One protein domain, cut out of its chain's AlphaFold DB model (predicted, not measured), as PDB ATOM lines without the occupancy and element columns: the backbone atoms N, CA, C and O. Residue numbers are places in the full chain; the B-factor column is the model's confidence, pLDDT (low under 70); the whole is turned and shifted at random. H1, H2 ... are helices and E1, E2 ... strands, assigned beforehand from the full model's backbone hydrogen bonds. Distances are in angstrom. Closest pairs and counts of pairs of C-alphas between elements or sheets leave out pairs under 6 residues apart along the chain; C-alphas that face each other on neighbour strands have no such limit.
ATOM      1  N   ASN A   3     175.617 194.050 216.797       58.88
ATOM      2  CA  ASN A   3     174.677 193.008 216.345       58.88
ATOM      3  C   ASN A   3     174.996 192.422 214.957       58.88
ATOM      4  O   ASN A   3     174.653 191.279 214.676       58.88
ATOM      5  N   SER A   4     175.707 193.163 214.099       66.69
ATOM      6  CA  SER A   4     175.911 192.753 212.698       66.69
ATOM      7  C   SER A   4     176.815 191.520 212.543       66.69
ATOM      8  O   SER A   4     176.705 190.799 211.554       66.69
ATOM      9  N   ALA A   5     177.714 191.254 213.497       73.44
ATOM     10  CA  ALA A   5     178.581 190.073 213.454       73.44
ATOM     11  C   ALA A   5     177.818 188.796 213.842       73.44
ATOM     12  O   ALA A   5     177.902 187.795 213.134       73.44
ATOM     13  N   GLU A   6     177.010 188.862 214.903       81.19
ATOM     14  CA  GLU A   6     176.178 187.739 215.346       81.19
ATOM     15  C   GLU A   6     175.118 187.368 214.301       81.19
ATOM     16  O   GLU A   6     174.853 186.193 214.064       81.19
ATOM     17  N   GLU A   7     174.527 188.360 213.634       78.56
ATOM     18  CA  GLU A   7     173.550 188.136 212.563       78.56
ATOM     19  C   GLU A   7     174.178 187.430 211.354       78.56
ATOM     20  O   GLU A   7     173.608 186.468 210.837       78.56
ATOM     21  N   LYS A   8     175.389 187.835 210.946       80.38
ATOM     22  CA  LYS A   8     176.138 187.167 209.867       80.38
ATOM     23  C   LYS A   8     176.481 185.724 210.220       80.38
ATOM     24  O   LYS A   8     176.344 184.845 209.372       80.38
ATOM     25  N   GLU A   9     176.886 185.470 211.461       83.75
ATOM     26  CA  GLU A   9     177.196 184.119 211.931       83.75
ATOM     27  C   GLU A   9     175.946 183.227 211.980       83.75
ATOM     28  O   GLU A   9     175.989 182.071 211.551       83.75
ATOM     29  N   ARG A  10     174.798 183.771 212.409       85.88
ATOM     30  CA  ARG A  10     173.509 183.059 212.376       85.88
ATOM     31  C   ARG A  10     173.106 182.684 210.952       85.88
ATOM     32  O   ARG A  10     172.752 181.531 210.715       85.88
ATOM     33  N   VAL A  11     173.188 183.620 210.006       83.50
ATOM     34  CA  VAL A  11     172.854 183.367 208.592       83.50
ATOM     35  C   VAL A  11     173.818 182.355 207.969       83.50
ATOM     36  O   VAL A  11     173.374 181.420 207.304       83.50
ATOM     37  N   HIS A  12     175.119 182.477 208.240       86.25
ATOM     38  CA  HIS A  12     176.122 181.513 207.789       86.25
ATOM     39  C   HIS A  12     175.799 180.098 208.289       86.25
ATOM     40  O   HIS A  12     175.759 179.152 207.503       86.25
ATOM     41  N   LYS A  13     175.502 179.948 209.586       87.69
ATOM     42  CA  LYS A  13     175.147 178.655 210.181       87.69
ATOM     43  C   LYS A  13     173.870 178.070 209.574       87.69
ATOM     44  O   LYS A  13     173.851 176.894 209.224       87.69
ATOM     45  N   LEU A  14     172.832 178.890 209.393       89.44
ATOM     46  CA  LEU A  14     171.574 178.452 208.781       89.44
ATOM     47  C   LEU A  14     171.782 177.909 207.365       89.44
ATOM     48  O   LEU A  14     171.236 176.860 207.037       89.44
ATOM     49  N   LEU A  15     172.589 178.574 206.540       87.12
ATOM     50  CA  LEU A  15     172.827 178.142 205.161       87.12
ATOM     51  C   LEU A  15     173.686 176.877 205.079       87.12
ATOM     52  O   LEU A  15     173.366 175.976 204.304       87.12
ATOM     53  N   VAL A  16     174.725 176.771 205.913       87.44
ATOM     54  CA  VAL A  16     175.591 175.581 205.995       87.44
ATOM     55  C   VAL A  16     174.832 174.340 206.485       87.44
ATOM     56  O   VAL A  16     175.196 173.209 206.142       87.44
ATOM     57  N   ASP A  17     173.769 174.517 207.266       87.56
ATOM     58  CA  ASP A  17     172.949 173.405 207.748       87.56
ATOM     59  C   ASP A  17     171.764 173.098 206.823       87.56
ATOM     60  O   ASP A  17     171.525 171.930 206.516       87.56
ATOM     61  N   ALA A  18     171.057 174.113 206.321       87.88
ATOM     62  CA  ALA A  18     169.852 173.918 205.519       87.88
ATOM     63  C   ALA A  18     170.142 173.437 204.090       87.88
ATOM     64  O   ALA A  18     169.500 172.493 203.631       87.88
ATOM     65  N   LEU A  19     171.106 174.040 203.382       86.06
ATOM     66  CA  LEU A  19     171.352 173.717 201.968       86.06
ATOM     67  C   LEU A  19     171.781 172.254 201.764       86.06
ATOM     68  O   LEU A  19     171.174 171.573 200.934       86.06
ATOM     69  N   PRO A  20     172.719 171.703 202.557       86.19
ATOM     70  CA  PRO A  20     173.077 170.295 202.439       86.19
ATOM     71  C   PRO A  20     171.911 169.338 202.736       86.19
ATOM     72  O   PRO A  20     171.797 168.295 202.095       86.19
ATOM     73  N   LEU A  21     171.015 169.692 203.668       84.62
ATOM     74  CA  LEU A  21     169.824 168.890 203.979       84.62
ATOM     75  C   LEU A  21     168.783 168.921 202.855       84.62
ATOM     76  O   LEU A  21     168.197 167.884 202.543       84.62
ATOM     77  N   LEU A  22     168.568 170.080 202.230       84.31
ATOM     78  CA  LEU A  22     167.669 170.211 201.081       84.31
ATOM     79  C   LEU A  22     168.150 169.343 199.916       84.31
ATOM     80  O   LEU A  22     167.385 168.540 199.386       84.31
ATOM     81  N   CYS A  23     169.435 169.429 199.578       82.88
ATOM     82  CA  CYS A  23     170.031 168.622 198.519       82.88
ATOM     83  C   CYS A  23     170.016 167.118 198.841       82.88
ATOM     84  O   CYS A  23     169.729 166.317 197.955       82.88
ATOM     85  N   LYS A  24     170.249 166.727 200.105       83.62
ATOM     86  CA  LYS A  24     170.145 165.323 200.545       83.62
ATOM     87  C   LYS A  24     168.741 164.744 200.326       83.62
ATOM     88  O   LYS A  24     168.631 163.562 200.015       83.62
ATOM     89  N   ASN A  25     167.692 165.544 200.522       82.81
ATOM     90  CA  ASN A  25     166.301 165.085 200.438       82.81
ATOM     91  C   ASN A  25     165.702 165.197 199.028       82.81
ATOM     92  O   ASN A  25     164.767 164.469 198.712       82.81
ATOM     93  N   ALA A  26     166.211 166.108 198.197       82.06
ATOM     94  CA  ALA A  26     165.690 166.346 196.852       82.06
ATOM     95  C   ALA A  26     166.335 165.455 195.777       82.06
ATOM     96  O   ALA A  26     165.738 165.240 194.725       82.06
ATOM     97  N   VAL A  27     167.549 164.946 196.018       81.06
ATOM     98  CA  VAL A  27     168.329 164.198 195.023       81.06
ATOM     99  C   VAL A  27     168.459 162.732 195.429       81.06
ATOM    100  O   VAL A  27     168.917 162.416 196.526       81.06
ATOM    101  N   ASN A  28     168.113 161.821 194.518       80.25
ATOM    102  CA  ASN A  28     168.382 160.392 194.678       80.25
ATOM    103  C   ASN A  28     169.823 160.079 194.245       80.25
ATOM    104  O   ASN A  28     170.209 160.367 193.118       80.25
ATOM    105  N   TYR A  29     170.603 159.451 195.123       83.56
ATOM    106  CA  TYR A  29     171.974 158.999 194.859       83.56
ATOM    107  C   TYR A  29     172.167 157.568 195.374       83.56
ATOM    108  O   TYR A  29     171.440 157.120 196.266       83.56
ATOM    109  N   ASP A  30     173.121 156.822 194.815       73.75
ATOM    110  CA  ASP A  30     173.276 155.386 195.098       73.75
ATOM    111  C   ASP A  30     174.271 155.054 196.208       73.75
ATOM    112  O   ASP A  30     174.058 154.093 196.949       73.75
ATOM    113  N   SER A  31     175.344 155.833 196.350       78.25
ATOM    114  CA  SER A  31     176.399 155.557 197.338       78.25
ATOM    115  C   SER A  31     176.796 156.798 198.127       78.25
ATOM    116  O   SER A  31     176.732 156.776 199.355       78.25
ATOM    117  N   GLU A  32     177.143 157.887 197.447       86.19
ATOM    118  CA  GLU A  32     177.612 159.122 198.073       86.19
ATOM    119  C   GLU A  32     177.172 160.333 197.249       86.19
ATOM    120  O   GLU A  32     177.018 160.231 196.030       86.19
ATOM    121  N   ILE A  33     176.946 161.455 197.925       86.06
ATOM    122  CA  ILE A  33     176.729 162.764 197.313       86.06
ATOM    123  C   ILE A  33     177.605 163.787 198.036       86.06
ATOM    124  O   ILE A  33     177.532 163.920 199.257       86.06
ATOM    125  N   SER A  34     178.429 164.502 197.278       86.75
ATOM    126  CA  SER A  34     179.206 165.642 197.756       86.75
ATOM    127  C   SER A  34     178.567 166.933 197.261       86.75
ATOM    128  O   SER A  34     178.105 167.032 196.123       86.75
ATOM    129  N   ILE A  35     178.492 167.925 198.141       86.31
ATOM    130  CA  ILE A  35     177.913 169.231 197.850       86.31
ATOM    131  C   ILE A  35     178.982 170.271 198.112       86.31
ATOM    132  O   ILE A  35     179.367 170.501 199.261       86.31
ATOM    133  N   GLU A  36     179.408 170.919 197.035       88.50
ATOM    134  CA  GLU A  36     180.287 172.078 197.056       88.50
ATOM    135  C   GLU A  36     179.518 173.274 196.491       88.50
ATOM    136  O   GLU A  36     179.048 173.243 195.355       88.50
ATOM    137  N   ALA A  37     179.340 174.317 197.298       84.56
ATOM    138  CA  ALA A  37     178.631 175.524 196.894       84.56
ATOM    139  C   ALA A  37     179.277 176.768 197.507       84.56
ATOM    140  O   ALA A  37     179.664 176.768 198.674       84.56
ATOM    141  N   LEU A  38     179.350 177.844 196.727       89.75
ATOM    142  CA  LEU A  38     179.752 179.166 197.195       89.75
ATOM    143  C   LEU A  38     178.573 180.120 197.004       89.75
ATOM    144  O   LEU A  38     178.151 180.373 195.878       89.75
ATOM    145  N   VAL A  39     178.028 180.630 198.104       88.50
ATOM    146  CA  VAL A  39     176.856 181.510 198.097       88.50
ATOM    147  C   VAL A  39     177.302 182.929 198.421       88.50
ATOM    148  O   VAL A  39     177.805 183.184 199.511       88.50
ATOM    149  N   GLY A  40     177.127 183.849 197.473       88.38
ATOM    150  CA  GLY A  40     177.338 185.281 197.683       88.38
ATOM    151  C   GLY A  40     176.031 185.981 198.036       88.38
ATOM    152  O   GLY A  40     175.075 185.919 197.270       88.38
ATOM    153  N   ILE A  41     175.988 186.651 199.185       86.56
ATOM    154  CA  ILE A  41     174.826 187.409 199.661       86.56
ATOM    155  C   ILE A  41     175.208 188.880 199.714       86.56
ATOM    156  O   ILE A  41     176.026 189.277 200.541       86.56
ATOM    157  N   THR A  42     174.613 189.691 198.849       85.50
ATOM    158  CA  THR A  42     174.829 191.141 198.855       85.50
ATOM    159  C   THR A  42     173.935 191.797 199.907       85.50
ATOM    160  O   THR A  42     172.717 191.654 199.875       85.50
ATOM    161  N   ILE A  43     174.547 192.521 200.837       83.06
ATOM    162  CA  ILE A  43     173.922 193.294 201.910       83.06
ATOM    163  C   ILE A  43     174.259 194.769 201.662       83.06
ATOM    164  O   ILE A  43     175.423 195.109 201.457       83.06
ATOM    165  N   ASP A  44     173.252 195.643 201.695       74.00
ATOM    166  CA  ASP A  44     173.403 197.104 201.602       74.00
ATOM    167  C   ASP A  44     174.326 197.571 200.456       74.00
ATOM    168  O   ASP A  44     175.260 198.342 200.663       74.00
ATOM    169  N   GLN A  45     174.053 197.063 199.248       69.81
ATOM    170  CA  GLN A  45     174.628 197.442 197.942       69.81
ATOM    171  C   GLN A  45     176.116 197.109 197.705       69.81
ATOM    172  O   GLN A  45     176.428 196.657 196.608       69.81
ATOM    173  N   ASP A  46     176.991 197.179 198.715       69.94
ATOM    174  CA  ASP A  46     178.446 196.988 198.528       69.94
ATOM    175  C   ASP A  46     179.070 195.882 199.400       69.94
ATOM    176  O   ASP A  46     180.260 195.578 199.277       69.94
ATOM    177  N   LYS A  47     178.308 195.254 200.305       77.88
ATOM    178  CA  LYS A  47     178.847 194.212 201.196       77.88
ATOM    179  C   LYS A  47     178.410 192.838 200.726       77.88
ATOM    180  O   LYS A  47     177.273 192.446 200.944       77.88
ATOM    181  N   VAL A  48     179.321 192.065 200.151       79.50
ATOM    182  CA  VAL A  48     179.046 190.668 199.788       79.50
ATOM    183  C   VAL A  48     179.539 189.740 200.897       79.50
ATOM    184  O   VAL A  48     180.722 189.727 201.232       79.50
ATOM    185  N   LEU A  49     178.633 188.954 201.476       82.19
ATOM    186  CA  LEU A  49     178.954 187.844 202.366       82.19
ATOM    187  C   LEU A  49     179.107 186.575 201.529       82.19
ATOM    188  O   LEU A  49     178.149 186.131 200.903       82.19
ATOM    189  N   LEU A  50     180.300 185.987 201.537       84.94
ATOM    190  CA  LEU A  50     180.568 184.711 200.883       84.94
ATOM    191  C   LEU A  50     180.449 183.574 201.899       84.94
ATOM    192  O   LEU A  50     181.133 183.572 202.920       84.94
ATOM    193  N   VAL A  51     179.593 182.601 201.603       87.62
ATOM    194  CA  VAL A  51     179.397 181.387 202.398       87.62
ATOM    195  C   VAL A  51     179.856 180.197 201.568       87.62
ATOM    196  O   VAL A  51     179.247 179.875 200.550       87.62
ATOM    197  N   SER A  52     180.939 179.551 201.996       86.69
ATOM    198  CA  SER A  52     181.436 178.322 201.376       86.69
ATOM    199  C   SER A  52     180.848 177.113 202.091       86.69
ATOM    200  O   SER A  52     180.979 176.968 203.305       86.69
ATOM    201  N   ILE A  53     180.230 176.218 201.332       88.25
ATOM    202  CA  ILE A  53     179.594 175.000 201.820       88.25
ATOM    203  C   ILE A  53     180.298 173.822 201.165       88.25
ATOM    204  O   ILE A  53     180.328 173.719 199.943       88.25
ATOM    205  N   LYS A  54     180.850 172.937 201.994       87.31
ATOM    206  CA  LYS A  54     181.417 171.657 201.575       87.31
ATOM    207  C   LYS A  54     180.919 170.573 202.523       87.31
ATOM    208  O   LYS A  54     181.292 170.577 203.697       87.31
ATOM    209  N   LYS A  55     180.031 169.700 202.047       87.94
ATOM    210  CA  LYS A  55     179.525 168.557 202.823       87.94
ATOM    211  C   LYS A  55     179.377 167.320 201.956       87.94
ATOM    212  O   LYS A  55     178.822 167.391 200.866       87.94
ATOM    213  N   ASP A  56     179.771 166.192 202.531       85.00
ATOM    214  CA  ASP A  56     179.665 164.876 201.917       85.00
ATOM    215  C   ASP A  56     178.657 164.031 202.701       85.00
ATOM    216  O   ASP A  56     178.659 164.006 203.937       85.00
ATOM    217  N   PHE A  57     177.771 163.345 201.984       83.31
ATOM    218  CA  PHE A  57     176.785 162.440 202.555       83.31
ATOM    219  C   PHE A  57     176.923 161.057 201.950       83.31
ATOM    220  O   PHE A  57     176.808 160.867 200.743       83.31
ATOM    221  N   GLN A  58     177.053 160.067 202.821       79.88
ATOM    222  CA  GLN A  58     176.971 158.669 202.430       79.88
ATOM    223  C   GLN A  58     175.530 158.198 202.582       79.88
ATOM    224  O   GLN A  58     174.871 158.484 203.586       79.88
ATOM    225  N   LYS A  59     175.035 157.460 201.587       76.88
ATOM    226  CA  LYS A  59     173.733 156.805 201.684       76.88
ATOM    227  C   LYS A  59     173.868 155.804 202.815       76.88
ATOM    228  O   LYS A  59     174.643 154.851 202.705       76.88
TER     229      LYS A  59
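What this domain is: This is residues 3 to 59 of the 433 residues of an uncharacterized protein of Capitella teleta (UniProt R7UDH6). A long helix, H1, packs slantwise along a long two-stranded hairpin, E1 and E2, mostly on E2 and with its residues 8 to 24. The printed part has 57 residues in the order H1, E1, E2, with an antiparallel sheet E1 - E2 and the class mixed, helices and strands. It is a loose rod, with a radius of gyration of the C-alphas of 13.7 A and spans of 42 by 19 by 15 A.

Where its parts are: H1, residues 3 to 26, begins at C-alpha 3 (174.677, 193.008, 216.345) and is 34.2 A long. E1, residues 32 to 43, is 34.6 A long. E2, residues 47 to 58, is 35.6 A long and ends at C-alpha 58 (176.971, 158.669, 202.430).

How they stand to each other: E1 and E2 form an antiparallel hairpin at 169 degrees, with N 37 and O 53 within hydrogen-bond range at 2.9 A. The closest C-alphas of H1 and E2 are Val 16 and Ile 53, 5.8 A; of H1 and E1, Pro 20 and Ile 35, 6.8 A. In H1, 18 of 20 O i to N i+4 pairs are within range.

The domain as a whole: The C-alphas farthest apart, Asn 3 and Asp 30, are 43.2 A apart. The printed part has no cut, and both links are tight. Residues 3 to 4 and 45 to 46 have pLDDT under 70.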